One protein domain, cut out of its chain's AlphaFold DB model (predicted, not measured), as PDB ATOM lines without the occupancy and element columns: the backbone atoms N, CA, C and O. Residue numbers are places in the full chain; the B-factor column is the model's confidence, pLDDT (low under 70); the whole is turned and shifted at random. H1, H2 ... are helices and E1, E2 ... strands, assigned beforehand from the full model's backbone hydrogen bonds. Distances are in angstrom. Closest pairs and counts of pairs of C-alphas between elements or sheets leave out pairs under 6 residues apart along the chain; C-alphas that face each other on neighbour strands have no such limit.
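This is residues 2 to 119 of the 171 residues of an uncharacterized protein of Pseudomonas syringae pv. tomato (UniProt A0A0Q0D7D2). A twisted sheet of three strands, E3, E4 and E5, makes the middle, with H3 over one face and, on the other, H2 together with the small hairpin of E1 and E2. H2 and H3 join at one end and hold the edge strand E3 between them, while H1 sits off near the start of E5. The printed part has 118 residues, in the order H1 E1 E2 E3 E4 E5 H2 H3; both sheets, E3 E4 E5 and E1 E2, are antiparallel, and the class is mixed, helices and strands. It is compact, with a radius of gyration of the C-alphas of 14.5 A and spans of 40 by 35 by 30 A.

H1, residues 3 to 16, is apart from H2, residues 81 to 98, and from H3, residues 100 to 118. E1, residues 23 to 27, and E2, residues 33 to 38, form an antiparallel hairpin, with N 24 and O 37 2.9 A apart, within hydrogen-bond range. E3, residues 42 to 47, E4, residues 53 to 61, and E5, residues 68 to 76, form a meander, each strand the antiparallel neighbour of the one before. Across E3 and E4, N 46 and O 55 are 2.9 A apart; across E4 and E5, N 71 and O 58 are 2.7 A apart. This sheet is twisted, its C-alphas up to 4.4 A off the best plane. With the sheet E1 E2 it makes a sandwich, two sheets face to face, the facing parts 9.8 A centre to centre and the strands at 49 degrees. H1 is on the sheet E3 E4 E5; its closest C-alphas with E5 are Ala 4 and Pro 68, 6.7 A. In three layers, helices on both faces, H2 and H3 lie on opposite faces of this sheet, at heights over the sheet of 9.0 A and 6.5 A. The closest C-alphas of E3 and H3 are Val 46 and Met 114, 6.2 A; of E3 and H2, Cys 45 and Thr 87, 6.6 A. H2 and H3 touch only at the corner, and only just, with 3 pairs of C-alphas within 8 A, the closest Leu 95 and Phe 102 at 6.5 A. In H1, H2 and H3 every O i to N i+4 pair is within hydrogen-bond range.

H1 begins at C-alpha 3, (40.880, 47.730, -0.036), and is 19.7 A long. E1, E2 and E3 measure 13.2 A, 14.4 A and 15.3 A, E4 25.6 A and E5 26.6 A. H2 measures 26.3 A, and H3 27.3 A, ending at C-alpha 118, (48.874, 39.483, -30.398).

The C-alphas of Pro 2 and Asp 50 are the two farthest apart, 42.8 A. The printed part has no cut, and no link is long. Mean pLDDT of the printed part is 82.8; residues 2 to 20 and 98 to 101 are under 70.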
ATOM      1  N   PRO A   2      41.668  45.552   4.252       58.53
ATOM      2  CA  PRO A   2      42.431  46.027   3.089       58.53
ATOM      3  C   PRO A   2      41.527  46.234   1.863       58.53
ATOM      4  O   PRO A   2      40.708  45.364   1.575       58.53
ATOM      5  N   ASP A   3      41.704  47.338   1.129       60.78
ATOM      6  CA  ASP A   3      40.880  47.730  -0.036       60.78
ATOM      7  C   ASP A   3      40.768  46.620  -1.099       60.78
ATOM      8  O   ASP A   3      39.694  46.343  -1.629       60.78
ATOM      9  N   ALA A   4      41.858  45.882  -1.331       50.50
ATOM     10  CA  ALA A   4      41.896  44.741  -2.247       50.50
ATOM     11  C   ALA A   4      40.908  43.620  -1.870       50.50
ATOM     12  O   ALA A   4      40.266  43.040  -2.745       50.50
ATOM     13  N   ARG A   5      40.734  43.350  -0.568       49.00
ATOM     14  CA  ARG A   5      39.741  42.375  -0.086       49.00
ATOM     15  C   ARG A   5      38.315  42.890  -0.264       49.00
ATOM     16  O   ARG A   5      37.405  42.091  -0.408       49.00
ATOM     17  N   TRP A   6      38.127  44.209  -0.273       59.19
ATOM     18  CA  TRP A   6      36.833  44.843  -0.512       59.19
ATOM     19  C   TRP A   6      36.414  44.751  -1.974       59.19
ATOM     20  O   TRP A   6      35.283  44.378  -2.258       59.19
ATOM     21  N   ARG A   7      37.341  44.980  -2.909       57.69
ATOM     22  CA  ARG A   7      37.073  44.806  -4.345       57.69
ATOM     23  C   ARG A   7      36.724  43.361  -4.688       57.69
ATOM     24  O   ARG A   7      35.799  43.133  -5.459       57.69
ATOM     25  N   LEU A   8      37.417  42.395  -4.084       60.50
ATOM     26  CA  LEU A   8      37.109  40.984  -4.301       60.50
ATOM     27  C   LEU A   8      35.778  40.575  -3.673       60.50
ATOM     28  O   LEU A   8      34.989  39.905  -4.326       60.50
ATOM     29  N   LEU A   9      35.489  41.061  -2.463       56.91
ATOM     30  CA  LEU A   9      34.188  40.863  -1.832       56.91
ATOM     31  C   LEU A   9      33.058  41.447  -2.687       56.91
ATOM     32  O   LEU A   9      32.015  40.825  -2.802       56.91
ATOM     33  N   VAL A  10      33.245  42.607  -3.324       62.31
ATOM     34  CA  VAL A  10      32.244  43.165  -4.249       62.31
ATOM     35  C   VAL A  10      32.012  42.221  -5.435       62.31
ATOM     36  O   VAL A  10      30.863  41.990  -5.797       62.31
ATOM     37  N   HIS A  11      33.064  41.622  -5.999       59.34
ATOM     38  CA  HIS A  11      32.917  40.614  -7.053       59.34
ATOM     39  C   HIS A  11      32.209  39.339  -6.562       59.34
ATOM     40  O   HIS A  11      31.303  38.861  -7.240       59.34
ATOM     41  N   GLU A  12      32.562  38.829  -5.380       55.97
ATOM     42  CA  GLU A  12      31.937  37.647  -4.766       55.97
ATOM     43  C   GLU A  12      30.475  37.896  -4.364       55.97
ATOM     44  O   GLU A  12      29.625  37.026  -4.526       55.97
ATOM     45  N   VAL A  13      30.139  39.096  -3.885       55.47
ATOM     46  CA  VAL A  13      28.766  39.489  -3.538       55.47
ATOM     47  C   VAL A  13      27.913  39.628  -4.797       55.47
ATOM     48  O   VAL A  13      26.786  39.139  -4.821       55.47
ATOM     49  N   LEU A  14      28.441  40.232  -5.867       55.00
ATOM     50  CA  LEU A  14      27.749  40.292  -7.160       55.00
ATOM     51  C   LEU A  14      27.522  38.888  -7.752       55.00
ATOM     52  O   LEU A  14      26.464  38.625  -8.328       55.00
ATOM     53  N   ALA A  15      28.478  37.980  -7.559       52.59
ATOM     54  CA  ALA A  15      28.374  36.573  -7.930       52.59
ATOM     55  C   ALA A  15      27.327  35.803  -7.103       52.59
ATOM     56  O   ALA A  15      26.482  35.107  -7.660       52.59
ATOM     57  N   ALA A  16      27.306  35.984  -5.781       51.47
ATOM     58  CA  ALA A  16      26.347  35.324  -4.894       51.47
ATOM     59  C   ALA A  16      24.887  35.727  -5.177       51.47
ATOM     60  O   ALA A  16      23.965  34.947  -4.947       51.47
ATOM     61  N   ILE A  17      24.673  36.935  -5.706       51.72
ATOM     62  CA  ILE A  17      23.349  37.444  -6.087       51.72
ATOM     63  C   ILE A  17      22.833  36.793  -7.391       51.72
ATOM     64  O   ILE A  17      21.626  36.798  -7.629       51.72
ATOM     65  N   SER A  18      23.696  36.209  -8.232       53.06
ATOM     66  CA  SER A  18      23.351  35.830  -9.615       53.06
ATOM     67  C   SER A  18      23.009  34.346  -9.867       53.06
ATOM     68  O   SER A  18      22.674  33.990 -10.997       53.06
ATOM     69  N   GLY A  19      22.964  33.489  -8.839       55.88
ATOM     70  CA  GLY A  19      22.597  32.069  -8.993       55.88
ATOM     71  C   GLY A  19      23.741  31.184  -9.517       55.88
ATOM     72  O   GLY A  19      24.835  31.667  -9.776       55.88
ATOM     73  N   SER A  20      23.502  29.864  -9.594       59.41
ATOM     74  CA  SER A  20      24.512  28.791  -9.724       59.41
ATOM     75  C   SER A  20      25.733  29.128 -10.594       59.41
ATOM     76  O   SER A  20      25.597  29.335 -11.801       59.41
ATOM     77  N   SER A  21      26.919  29.092  -9.978       72.94
ATOM     78  CA  SER A  21      28.212  29.276 -10.644       72.94
ATOM     79  C   SER A  21      28.411  28.237 -11.748       72.94
ATOM     80  O   SER A  21      28.364  27.031 -11.493       72.94
ATOM     81  N   GLU A  22      28.637  28.691 -12.978       86.69
ATOM     82  CA  GLU A  22      29.019  27.807 -14.077       86.69
ATOM     83  C   GLU A  22      30.540  27.684 -14.126       86.69
ATOM     84  O   GLU A  22      31.261  28.677 -14.016       86.69
ATOM     85  N   LEU A  23      31.031  26.464 -14.327       90.12
ATOM     86  CA  LEU A  23      32.449  26.165 -14.490       90.12
ATOM     87  C   LEU A  23      32.705  25.664 -15.906       90.12
ATOM     88  O   LEU A  23      31.947  24.845 -16.428       90.12
ATOM     89  N   ILE A  24      33.804  26.113 -16.501       92.88
ATOM     90  CA  ILE A  24      34.338  25.550 -17.738       92.88
ATOM     91  C   ILE A  24      35.734  25.006 -17.501       92.88
ATOM     92  O   ILE A  24      36.524  25.580 -16.756       92.88
ATOM     93  N   VAL A  25      36.028  23.898 -18.169       93.62
ATOM     94  CA  VAL A  25      37.341  23.261 -18.161       93.62
ATOM     95  C   VAL A  25      37.991  23.505 -19.512       93.62
ATOM     96  O   VAL A  25      37.390  23.218 -20.547       93.62
ATOM     97  N   VAL A  26      39.211  24.025 -19.499       94.06
ATOM     98  CA  VAL A  26      40.037  24.209 -20.690       94.06
ATOM     99  C   VAL A  26      40.980  23.019 -20.800       94.06
ATOM    100  O   VAL A  26      41.614  22.632 -19.815       94.06
ATOM    101  N   VAL A  27      41.078  22.437 -21.993       93.31
ATOM    102  CA  VAL A  27      41.906  21.256 -22.261       93.31
ATOM    103  C   VAL A  27      42.954  21.513 -23.340       93.31
ATOM    104  O   VAL A  27      42.789  22.374 -24.208       93.31
ATOM    105  N   ASN A  28      44.040  20.747 -23.294       93.19
ATOM    106  CA  ASN A  28      45.088  20.748 -24.313       93.19
ATOM    107  C   ASN A  28      44.894  19.628 -25.359       93.19
ATOM    108  O   ASN A  28      43.888  18.921 -25.375       93.19
ATOM    109  N   GLU A  29      45.890  19.453 -26.229       91.69
ATOM    110  CA  GLU A  29      45.905  18.451 -27.305       91.69
ATOM    111  C   GLU A  29      45.800  17.004 -26.816       91.69
ATOM    112  O   GLU A  29      45.220  16.167 -27.502       91.69
ATOM    113  N   THR A  30      46.285  16.709 -25.609       91.06
ATOM    114  CA  THR A  30      46.167  15.380 -24.993       91.06
ATOM    115  C   THR A  30      44.862  15.213 -24.210       91.06
ATOM    116  O   THR A  30      44.748  14.274 -23.426       91.06
ATOM    117  N   GLN A  31      43.907  16.141 -24.359       85.69
ATOM    118  CA  GLN A  31      42.687  16.255 -23.549       85.69
ATOM    119  C   GLN A  31      42.946  16.393 -22.040       85.69
ATOM    120  O   GLN A  31      42.047  16.185 -21.226       85.69
ATOM    121  N   ALA A  32      44.165  16.766 -21.647       90.69
ATOM    122  CA  ALA A  32      44.465  17.054 -20.258       90.69
ATOM    123  C   ALA A  32      43.924  18.438 -19.897       90.69
ATOM    124  O   ALA A  32      44.007  19.381 -20.688       90.69
ATOM    125  N   LEU A  33      43.392  18.548 -18.682       92.88
ATOM    126  CA  LEU A  33      42.963  19.809 -18.097       92.88
ATOM    127  C   LEU A  33      44.170  20.737 -17.945       92.88
ATOM    128  O   LEU A  33      45.170  20.359 -17.334       92.88
ATOM    129  N   ILE A  34      44.050  21.949 -18.482       94.31
ATOM    130  CA  ILE A  34      45.055  23.009 -18.345       94.31
ATOM    131  C   ILE A  34      44.554  24.202 -17.539       94.31
ATOM    132  O   ILE A  34      45.373  24.877 -16.930       94.31
ATOM    133  N   ASP A  35      43.239  24.433 -17.488       94.44
ATOM    134  CA  ASP A  35      42.654  25.492 -16.662       94.44
ATOM    135  C   ASP A  35      41.177  25.214 -16.339       94.44
ATOM    136  O   ASP A  35      40.509  24.427 -17.020       94.44
ATOM    137  N   VAL A  36      40.668  25.865 -15.293       92.75
ATOM    138  CA  VAL A  36      39.256  25.868 -14.904       92.75
ATOM    139  C   VAL A  36      38.831  27.297 -14.604       92.75
ATOM    140  O   VAL A  36      39.359  27.937 -13.698       92.75
ATOM    141  N   VAL A  37      37.819  27.777 -15.323       93.19
ATOM    142  CA  VAL A  37      37.314  29.144 -15.177       93.19
ATOM    143  C   VAL A  37      35.866  29.114 -14.713       93.19
ATOM    144  O   VAL A  37      35.045  28.383 -15.264       93.19
ATOM    145  N   SER A  38      35.547  29.921 -13.702       92.25
ATOM    146  CA  SER A  38      34.168  30.128 -13.256       92.25
ATOM    147  C   SER A  38      33.545  31.354 -13.912       92.25
ATOM    148  O   SER A  38      34.237  32.332 -14.202       92.25
ATOM    149  N   SER A  39      32.222  31.350 -14.069       90.00
ATOM    150  CA  SER A  39      31.455  32.506 -14.553       90.00
ATOM    151  C   SER A  39      31.640  33.758 -13.688       90.00
ATOM    152  O   SER A  39      31.431  34.879 -14.152       90.00
ATOM    153  N   GLU A  40      32.040  33.586 -12.431       84.25
ATOM    154  CA  GLU A  40      32.261  34.660 -11.458       84.25
ATOM    155  C   GLU A  40      33.635  35.309 -11.630       84.25
ATOM    156  O   GLU A  40      33.749  36.531 -11.706       84.25
ATOM    157  N   SER A  41      34.677  34.485 -11.753       87.81
ATOM    158  CA  SER A  41      36.052  34.954 -11.941       87.81
ATOM    159  C   SER A  41      36.317  35.403 -13.376       87.81
ATOM    160  O   SER A  41      37.205  36.223 -13.604       87.81
ATOM    161  N   TYR A  42      35.538  34.924 -14.347       90.81
ATOM    162  CA  TYR A  42      35.692  35.241 -15.761       90.81
ATOM    163  C   TYR A  42      35.807  36.751 -16.031       90.81
ATOM    164  O   TYR A  42      34.963  37.559 -15.621       90.81
ATOM    165  N   SER A  43      36.871  37.116 -16.744       89.31
ATOM    166  CA  SER A  43      37.245  38.489 -17.090       89.31
ATOM    167  C   SER A  43      37.027  38.784 -18.576       89.31
ATOM    168  O   SER A  43      36.597  39.879 -18.933       89.31
ATOM    169  N   GLY A  44      37.275  37.808 -19.449       92.25
ATOM    170  CA  GLY A  44      37.066  37.950 -20.887       92.25
ATOM    171  C   GLY A  44      37.615  36.763 -21.673       92.25
ATOM    172  O   GLY A  44      38.455  36.012 -21.176       92.25
ATOM    173  N   CYS A  45      37.138  36.591 -22.902       94.94
ATOM    174  CA  CYS A  45      37.660  35.616 -23.853       94.94
ATOM    175  C   CYS A  45      37.801  36.265 -25.226       94.94
ATOM    176  O   CYS A  45      36.910  36.984 -25.689       94.94
ATOM    177  N   VAL A  46      38.924  36.004 -25.884       95.88
ATOM    178  CA  VAL A  46      39.219  36.487 -27.232       95.88
ATOM    179  C   VAL A  46      39.809  35.369 -28.082       95.88
ATOM    180  O   VAL A  46      40.289  34.367 -27.558       95.88
ATOM    181  N   VAL A  47      39.741  35.533 -29.400       95.88
ATOM    182  CA  VAL A  47      40.263  34.582 -30.383       95.88
ATOM    183  C   VAL A  47      41.137  35.355 -31.362       95.88
ATOM    184  O   VAL A  47      40.810  36.491 -31.701       95.88
ATOM    185  N   SER A  48      42.246  34.752 -31.777       93.88
ATOM    186  CA  SER A  48      43.163  35.301 -32.771       93.88
ATOM    187  C   SER A  48      42.484  35.468 -34.130       93.88
ATOM    188  O   SER A  48      41.503  34.793 -34.442       93.88
ATOM    189  N   ASP A  49      43.048  36.330 -34.975       90.44
ATOM    190  CA  ASP A  49      42.490  36.619 -36.303       90.44
ATOM    191  C   ASP A  49      42.435  35.379 -37.215       90.44
ATOM    192  O   ASP A  49      41.565  35.275 -38.079       90.44
ATOM    193  N   ASP A  50      43.321  34.400 -37.000       92.00
ATOM    194  CA  ASP A  50      43.323  33.119 -37.718       92.00
ATOM    195  C   ASP A  50      42.279  32.107 -37.197       92.00
ATOM    196  O   ASP A  50      42.122  31.024 -37.768       92.00
ATOM    197  N   GLY A  51      41.573  32.436 -36.110       93.19
ATOM    198  CA  GLY A  51      40.547  31.600 -35.491       93.19
ATOM    199  C   GLY A  51      41.068  30.370 -34.741       93.19
ATOM    200  O   GLY A  51      40.259  29.560 -34.287       93.19
ATOM    201  N   ARG A  52      42.389  30.176 -34.631       95.31
ATOM    202  CA  ARG A  52      42.981  28.932 -34.103       95.31
ATOM    203  C   ARG A  52      43.276  28.995 -32.615       95.31
ATOM    204  O   ARG A  52      43.087  27.993 -31.917       95.31
ATOM    205  N   THR A  53      43.717  30.150 -32.133       95.81
ATOM    206  CA  THR A  53      44.164  30.334 -30.755       95.81
ATOM    207  C   THR A  53      43.184  31.216 -30.001       95.81
ATOM    208  O   THR A  53      42.874  32.333 -30.402       95.81
ATOM    209  N   GLY A  54      42.688  30.703 -28.883       95.94
ATOM    210  CA  GLY A  54      41.897  31.460 -27.933       95.94
ATOM    211  C   GLY A  54      42.744  31.900 -26.749       95.94
ATOM    212  O   GLY A  54      43.712  31.232 -26.382       95.94
ATOM    213  N   LEU A  55      42.351  33.006 -26.131       96.38
ATOM    214  CA  LEU A  55      42.842  33.438 -24.832       96.38
ATOM    215  C   LEU A  55      41.643  33.661 -23.917       96.38
ATOM    216  O   LEU A  55      40.806  34.523 -24.195       96.38
ATOM    217  N   ILE A  56      41.579  32.905 -22.824       95.75
ATOM    218  CA  ILE A  56      40.619  33.135 -21.747       95.75
ATOM    219  C   ILE A  56      41.319  33.772 -20.552       95.75
ATOM    220  O   ILE A  56      42.475  33.468 -20.252       95.75
ATOM    221  N   ALA A  57      40.610  34.678 -19.888       94.44
ATOM    222  CA  ALA A  57      41.102  35.396 -18.735       94.44
ATOM    223  C   ALA A  57      40.135  35.318 -17.553       94.44
ATOM    224  O   ALA A  57      38.916  35.439 -17.715       94.44
ATOM    225  N   SER A  58      40.692  35.186 -16.351       92.44
ATOM    226  CA  SER A  58      39.956  35.135 -15.086       92.44
ATOM    227  C   SER A  58      40.657  35.968 -14.014       92.44
ATOM    228  O   SER A  58      41.875  36.096 -13.999       92.44
ATOM    229  N   HIS A  59      39.897  36.597 -13.127       90.12
ATOM    230  CA  HIS A  59      40.439  37.341 -11.998       90.12
ATOM    231  C   HIS A  59      40.882  36.376 -10.899       90.12
ATOM    232  O   HIS A  59      40.178  35.418 -10.580       90.12
ATOM    233  N   TYR A  60      42.027  36.657 -10.286       86.44
ATOM    234  CA  TYR A  60      42.537  35.905  -9.146       86.44
ATOM    235  C   TYR A  60      43.280  36.828  -8.174       86.44
ATOM    236  O   TYR A  60      43.595  37.976  -8.490       86.44
ATOM    237  N   ILE A  61      43.574  36.322  -6.974       83.88
ATOM    238  CA  ILE A  61      44.524  36.965  -6.063       83.88
ATOM    239  C   ILE A  61      45.894  36.352  -6.268       83.88
ATOM    240  O   ILE A  61      46.106  35.162  -6.012       83.88
ATOM    241  N   ASN A  62      46.841  37.189  -6.677       79.75
ATOM    242  CA  ASN A  62      48.229  36.795  -6.759       79.75
ATOM    243  C   ASN A  62      48.759  36.534  -5.345       79.75
ATOM    244  O   ASN A  62      48.832  37.436  -4.514       79.75
ATOM    245  N   ARG A  63      49.121  35.278  -5.057       81.94
ATOM    246  CA  ARG A  63      49.570  34.865  -3.718       81.94
ATOM    247  C   ARG A  63      50.890  35.512  -3.300       81.94
ATOM    248  O   ARG A  63      51.117  35.657  -2.106       81.94
ATOM    249  N   ALA A  64      51.744  35.879  -4.256       78.94
ATOM    250  CA  ALA A  64      53.036  36.492  -3.966       78.94
ATOM    251  C   ALA A  64      52.892  37.968  -3.576       78.94
ATOM    252  O   ALA A  64      53.584  38.429  -2.676       78.94
ATOM    253  N   THR A  65      51.989  38.701  -4.232       76.25
ATOM    254  CA  THR A  65      51.807  40.146  -4.001       76.25
ATOM    255  C   THR A  65      50.603  40.477  -3.119       76.25
ATOM    256  O   THR A  65      50.501  41.588  -2.611       76.25
ATOM    257  N   GLY A  66      49.665  39.543  -2.944       74.88
ATOM    258  CA  GLY A  66      48.386  39.768  -2.262       74.88
ATOM    259  C   GLY A  66      47.406  40.654  -3.040       74.88
ATOM    260  O   GLY A  66      46.357  41.013  -2.502       74.88
ATOM    261  N   MET A  67      47.733  41.011  -4.285       77.06
ATOM    262  CA  MET A  67      46.971  41.955  -5.101       77.06
ATOM    263  C   MET A  67      46.069  41.234  -6.114       77.06
ATOM    264  O   MET A  67      46.413  40.132  -6.558       77.06
ATOM    265  N   PRO A  68      44.927  41.838  -6.504       78.50
ATOM    266  CA  PRO A  68      44.132  41.350  -7.622       78.50
ATOM    267  C   PRO A  68      44.947  41.380  -8.910       78.50
ATOM    268  O   PRO A  68      45.630  42.364  -9.199       78.50
ATOM    269  N   ASP A  69      44.849  40.311  -9.683       82.94
ATOM    270  CA  ASP A  69      45.500  40.166 -10.976       82.94
ATOM    271  C   ASP A  69      44.599  39.326 -11.897       82.94
ATOM    272  O   ASP A  69      43.550  38.817 -11.491       82.94
ATOM    273  N   VAL A  70      44.974  39.220 -13.166       87.94
ATOM    274  CA  VAL A  70      44.236  38.480 -14.186       87.94
ATOM    275  C   VAL A  70      45.078  37.283 -14.627       87.94
ATOM    276  O   VAL A  70      46.214  37.418 -15.071       87.94
ATOM    277  N   HIS A  71      44.558  36.076 -14.479       90.62
ATOM    278  CA  HIS A  71      45.148  34.885 -15.064       90.62
ATOM    279  C   HIS A  71      44.796  34.839 -16.553       90.62
ATOM    280  O   HIS A  71      43.716  35.279 -16.947       90.62
ATOM    281  N   ARG A  72      45.725  34.360 -17.383       92.44
ATOM    282  CA  ARG A  72      45.605  34.272 -18.842       92.44
ATOM    283  C   ARG A  72      45.951  32.852 -19.259       92.44
ATOM    284  O   ARG A  72      47.089  32.435 -19.047       92.44
ATOM    285  N   GLN A  73      45.020  32.164 -19.906       94.81
ATOM    286  CA  GLN A  73      45.249  30.832 -20.449       94.81
ATOM    287  C   GLN A  73      45.020  30.825 -21.959       94.81
ATOM    288  O   GLN A  73      43.919  31.085 -22.448       94.81
ATOM    289  N   LEU A  74      46.077  30.494 -22.704       95.12
ATOM    290  CA  LEU A  74      45.981  30.215 -24.136       95.12
ATOM    291  C   LEU A  74      45.397  28.822 -24.364       95.12
ATOM    292  O   LEU A  74      45.713  27.882 -23.630       95.12
ATOM    293  N   PHE A  75      44.581  28.668 -25.401       95.94
ATOM    294  CA  PHE A  75      43.979  27.384 -25.746       95.94
ATOM    295  C   PHE A  75      43.760  27.215 -27.251       95.94
ATOM    296  O   PHE A  75      43.655  28.183 -28.002       95.94
ATOM    297  N   SER A  76      43.658  25.960 -27.696       96.81
ATOM    298  CA  SER A  76      43.266  25.629 -29.071       96.81
ATOM    299  C   SER A  76      41.749  25.709 -29.217       96.81
ATOM    300  O   SER A  76      41.020  24.966 -28.549       96.81
ATOM    301  N   VAL A  77      41.267  26.581 -30.106       96.44
ATOM    302  CA  VAL A  77      39.828  26.779 -30.361       96.44
ATOM    303  C   VAL A  77      39.173  25.500 -30.871       96.44
ATOM    304  O   VAL A  77      38.057  25.170 -30.468       96.44
ATOM    305  N   ALA A  78      39.875  24.737 -31.712       95.88
ATOM    306  CA  ALA A  78      39.355  23.497 -32.282       95.88
ATOM    307  C   ALA A  78      38.982  22.463 -31.204       95.88
ATOM    308  O   ALA A  78      37.999  21.742 -31.371       95.88
ATOM    309  N   LEU A  79      39.739  22.430 -30.102       93.75
ATOM    310  CA  LEU A  79      39.559  21.496 -28.986       93.75
ATOM    311  C   LEU A  79      38.631  22.028 -27.888       93.75
ATOM    312  O   LEU A  79      38.157  21.254 -27.065       93.75
ATOM    313  N   ASN A  80      38.371  23.336 -27.871       96.50
ATOM    314  CA  ASN A  80      37.682  24.017 -26.774       96.50
ATOM    315  C   ASN A  80      36.510  24.878 -27.268       96.50
ATOM    316  O   ASN A  80      36.296  25.991 -26.793       96.50
ATOM    317  N   LYS A  81      35.725  24.385 -28.233       94.88
ATOM    318  CA  LYS A  81      34.559  25.126 -28.757       94.88
ATOM    319  C   LYS A  81      33.546  25.481 -27.663       94.88
ATOM    320  O   LYS A  81      32.981  26.572 -27.684       94.88
ATOM    321  N   HIS A  82      33.387  24.602 -26.672       92.12
ATOM    322  CA  HIS A  82      32.519  24.816 -25.511       92.12
ATOM    323  C   HIS A  82      32.932  26.031 -24.675       92.12
ATOM    324  O   HIS A  82      32.065  26.676 -24.091       92.12
ATOM    325  N   VAL A  83      34.227  26.374 -24.636       95.06
ATOM    326  CA  VAL A  83      34.715  27.580 -23.949       95.06
ATOM    327  C   VAL A  83      34.104  28.817 -24.597       95.06
ATOM    328  O   VAL A  83      33.517  29.630 -23.893       95.06
ATOM    329  N   LEU A  84      34.148  28.916 -25.930       95.12
ATOM    330  CA  LEU A  84      33.597  30.062 -26.660       95.12
ATOM    331  C   LEU A  84      32.083  30.199 -26.470       95.12
ATOM    332  O   LEU A  84      31.577  31.301 -26.253       95.12
ATOM    333  N   GLU A  85      31.357  29.083 -26.534       92.81
ATOM    334  CA  GLU A  85      29.906  29.056 -26.337       92.81
ATOM    335  C   GLU A  85      29.514  29.466 -24.912       92.81
ATOM    336  O   GLU A  85      28.577  30.242 -24.717       92.81
ATOM    337  N   ALA A  86      30.238  28.979 -23.903       92.81
ATOM    338  CA  ALA A  86      29.997  29.342 -22.514       92.81
ATOM    339  C   ALA A  86      30.306  30.819 -22.248       92.81
ATOM    340  O   ALA A  86      29.450  31.533 -21.728       92.81
ATOM    341  N   THR A  87      31.476  31.308 -22.668       93.12
ATOM    342  CA  THR A  87      31.876  32.701 -22.426       93.12
ATOM    343  C   THR A  87      30.970  33.690 -23.151       93.12
ATOM    344  O   THR A  87      30.672  34.750 -22.608       93.12
ATOM    345  N   LYS A  88      30.456  33.328 -24.336       92.31
ATOM    346  CA  LYS A  88      29.453  34.132 -25.045       92.31
ATOM    347  C   LYS A  88      28.165  34.274 -24.225       92.31
ATOM    348  O   LYS A  88      27.701  35.392 -24.027       92.31
ATOM    349  N   ARG A  89      27.631  33.169 -23.689       90.50
ATOM    350  CA  ARG A  89      26.440  33.203 -22.818       90.50
ATOM    351  C   ARG A  89      26.680  34.013 -21.543       90.50
ATOM    352  O   ARG A  89      25.774  34.664 -21.033       90.50
ATOM    353  N   TRP A  90      27.894  33.965 -20.998       89.50
ATOM    354  CA  TRP A  90      28.260  34.742 -19.812       89.50
ATOM    355  C   TRP A  90      28.310  36.239 -20.098       89.50
ATOM    356  O   TRP A  90      27.787  37.020 -19.305       89.50
ATOM    357  N   ASP A  91      28.893  36.625 -21.234       87.69
ATOM    358  CA  ASP A  91      28.890  38.007 -21.707       87.69
ATOM    359  C   ASP A  91      27.449  38.510 -21.885       87.69
ATOM    360  O   ASP A  91      27.097  39.546 -21.325       87.69
ATOM    361  N   GLU A  92      26.596  37.751 -22.580       86.88
ATOM    362  CA  GLU A  92      25.186  38.098 -22.829       86.88
ATOM    363  C   GLU A  92      24.413  38.339 -21.519       86.88
ATOM    364  O   GLU A  92      23.843  39.416 -21.333       86.88
ATOM    365  N   ARG A  93      24.499  37.417 -20.547       84.69
ATOM    366  CA  ARG A  93      23.859  37.585 -19.224       84.69
ATOM    367  C   ARG A  93      24.360  38.811 -18.452       84.69
ATOM    368  O   ARG A  93      23.604  39.446 -17.713       84.69
ATOM    369  N   ARG A  94      25.647  39.152 -18.571       80.31
ATOM    370  CA  ARG A  94      26.212  40.335 -17.897       80.31
ATOM    371  C   ARG A  94      25.775  41.639 -18.562       80.31
ATOM    372  O   ARG A  94      25.492  42.607 -17.856       80.31
ATOM    373  N   LEU A  95      25.672  41.660 -19.893       77.94
ATOM    374  CA  LEU A  95      25.103  42.798 -20.620       77.94
ATOM    375  C   LEU A  95      23.656  43.067 -20.184       77.94
ATOM    376  O   LEU A  95      23.306  44.222 -19.944       77.94
ATOM    377  N   GLU A  96      22.850  42.016 -20.032       78.56
ATOM    378  CA  GLU A  96      21.452  42.119 -19.593       78.56
ATOM    379  C   GLU A  96      21.304  42.653 -18.158       78.56
ATOM    380  O   GLU A  96      20.340  43.355 -17.862       78.56
ATOM    381  N   SER A  97      22.254  42.352 -17.267       72.06
ATOM    382  CA  SER A  97      22.150  42.681 -15.837       72.06
ATOM    383  C   SER A  97      22.753  44.032 -15.437       72.06
ATOM    384  O   SER A  97      22.221  44.680 -14.539       72.06
ATOM    385  N   VAL A  98      23.851  44.473 -16.064       69.94
ATOM    386  CA  VAL A  98      24.644  45.631 -15.582       69.94
ATOM    387  C   VAL A  98      24.539  46.870 -16.491       69.94
ATOM    388  O   VAL A  98      24.837  47.987 -16.063       69.94
ATOM    389  N   GLY A  99      24.081  46.724 -17.740       68.62
ATOM    390  CA  GLY A  99      23.870  47.849 -18.660       68.62
ATOM    391  C   GLY A  99      25.159  48.523 -19.172       68.62
ATOM    392  O   GLY A  99      26.213  47.899 -19.292       68.62
ATOM    393  N   SER A 100      25.085  49.819 -19.508       68.81
ATOM    394  CA  SER A 100      26.092  50.540 -20.320       68.81
ATOM    395  C   SER A 100      27.506  50.621 -19.725       68.81
ATOM    396  O   SER A 100      28.485  50.665 -20.472       68.81
ATOM    397  N   SER A 101      27.643  50.612 -18.394       69.31
ATOM    398  CA  SER A 101      28.959  50.635 -17.731       69.31
ATOM    399  C   SER A 101      29.726  49.328 -17.941       69.31
ATOM    400  O   SER A 101      30.941  49.347 -18.148       69.31
ATOM    401  N   PHE A 102      29.016  48.194 -17.963       71.75
ATOM    402  CA  PHE A 102      29.616  46.904 -18.291       71.75
ATOM    403  C   PHE A 102      30.070  46.858 -19.748       71.75
ATOM    404  O   PHE A 102      31.157  46.362 -20.018       71.75
ATOM    405  N   THR A 103      29.314  47.454 -20.673       73.88
ATOM    406  CA  THR A 103      29.685  47.513 -22.094       73.88
ATOM    407  C   THR A 103      31.045  48.178 -22.314       73.88
ATOM    408  O   THR A 103      31.871  47.651 -23.056       73.88
ATOM    409  N   ILE A 104      31.310  49.314 -21.654       77.00
ATOM    410  CA  ILE A 104      32.591  50.028 -21.793       77.00
ATOM    411  C   ILE A 104      33.732  49.217 -21.175       77.00
ATOM    412  O   ILE A 104      34.766  49.028 -21.818       77.00
ATOM    413  N   TYR A 105      33.544  48.720 -19.949       78.69
ATOM    414  CA  TYR A 105      34.545  47.898 -19.268       78.69
ATOM    415  C   TYR A 105      34.892  46.644 -20.080       78.69
ATOM    416  O   TYR A 105      36.061  46.360 -20.328       78.69
ATOM    417  N   HIS A 106      33.876  45.924 -20.551       79.00
ATOM    418  CA  HIS A 106      34.030  44.703 -21.332       79.00
ATOM    419  C   HIS A 106      34.719  44.958 -22.671       79.00
ATOM    420  O   HIS A 106      35.636  44.227 -23.043       79.00
ATOM    421  N   TRP A 107      34.352  46.036 -23.365       82.31
ATOM    422  CA  TRP A 107      35.021  46.440 -24.598       82.31
ATOM    423  C   TRP A 107      36.503  46.772 -24.375       82.31
ATOM    424  O   TRP A 107      37.356  46.312 -25.140       82.31
ATOM    425  N   LEU A 108      36.826  47.520 -23.311       84.31
ATOM    426  CA  LEU A 108      38.213  47.812 -22.933       84.31
ATOM    427  C   LEU A 108      38.977  46.521 -22.633       84.31
ATOM    428  O   LEU A 108      40.078  46.325 -23.148       84.31
ATOM    429  N   GLN A 109      38.376  45.620 -21.857       86.69
ATOM    430  CA  GLN A 109      38.995  44.359 -21.472       86.69
ATOM    431  C   GLN A 109      39.253  43.461 -22.685       86.69
ATOM    432  O   GLN A 109      40.355  42.941 -22.837       86.69
ATOM    433  N   ARG A 110      38.298  43.340 -23.613       87.31
ATOM    434  CA  ARG A 110      38.497  42.589 -24.863       87.31
ATOM    435  C   ARG A 110      39.619  43.172 -25.707       87.31
ATOM    436  O   ARG A 110      40.438  42.413 -26.211       87.31
ATOM    437  N   ARG A 111      39.706  44.498 -25.835       87.56
ATOM    438  CA  ARG A 111      40.826  45.145 -26.540       87.56
ATOM    439  C   ARG A 111      42.168  44.840 -25.889       87.56
ATOM    440  O   ARG A 111      43.130  44.532 -26.585       87.56
ATOM    441  N   VAL A 112      42.224  44.900 -24.563       87.88
ATOM    442  CA  VAL A 112      43.425  44.545 -23.807       87.88
ATOM    443  C   VAL A 112      43.829  43.096 -24.073       87.88
ATOM    444  O   VAL A 112      44.993  42.851 -24.381       87.88
ATOM    445  N   LEU A 113      42.887  42.156 -23.998       90.31
ATOM    446  CA  LEU A 113      43.156  40.736 -24.222       90.31
ATOM    447  C   LEU A 113      43.558  40.440 -25.671       90.31
ATOM    448  O   LEU A 113      44.461  39.641 -25.883       90.31
ATOM    449  N   MET A 114      42.950  41.104 -26.662       89.62
ATOM    450  CA  MET A 114      43.369  40.986 -28.067       89.62
ATOM    451  C   MET A 114      44.822  41.422 -28.250       89.62
ATOM    452  O   MET A 114      45.602  40.720 -28.887       89.62
ATOM    453  N   ASN A 115      45.210  42.549 -27.648       87.75
ATOM    454  CA  ASN A 115      46.587  43.029 -27.721       87.75
ATOM    455  C   ASN A 115      47.562  42.087 -26.999       87.75
ATOM    456  O   ASN A 115      48.661  41.862 -27.493       87.75
ATOM    457  N   GLU A 116      47.176  41.528 -25.846       88.38
ATOM    458  CA  GLU A 116      47.984  40.530 -25.127       88.38
ATOM    459  C   GLU A 116      48.124  39.221 -25.917       88.38
ATOM    460  O   GLU A 116      49.196  38.622 -25.918       88.38
ATOM    461  N   LEU A 117      47.073  38.802 -26.627       88.31
ATOM    462  CA  LEU A 117      47.118  37.642 -27.513       88.31
ATOM    463  C   LEU A 117      48.040  37.891 -28.717       88.31
ATOM    464  O   LEU A 117      48.815  37.012 -29.086       88.31
ATOM    465  N   ALA A 118      47.994  39.092 -29.299       87.75
ATOM    466  CA  ALA A 118      48.874  39.483 -30.398       87.75
ATOM    467  C   ALA A 118      50.336  39.678 -29.952       87.75
ATOM    468  O   ALA A 118      51.258  39.425 -30.726       87.75
ATOM    469  N   ASN A 119      50.561  40.122 -28.711       86.88
ATOM    470  CA  ASN A 119      51.890  40.347 -28.152       86.88
ATOM    471  C   ASN A 119      51.995  39.849 -26.696       86.88
ATOM    472  O   ASN A 119      51.754  40.614 -25.752       86.88
TER     473      ASN A 119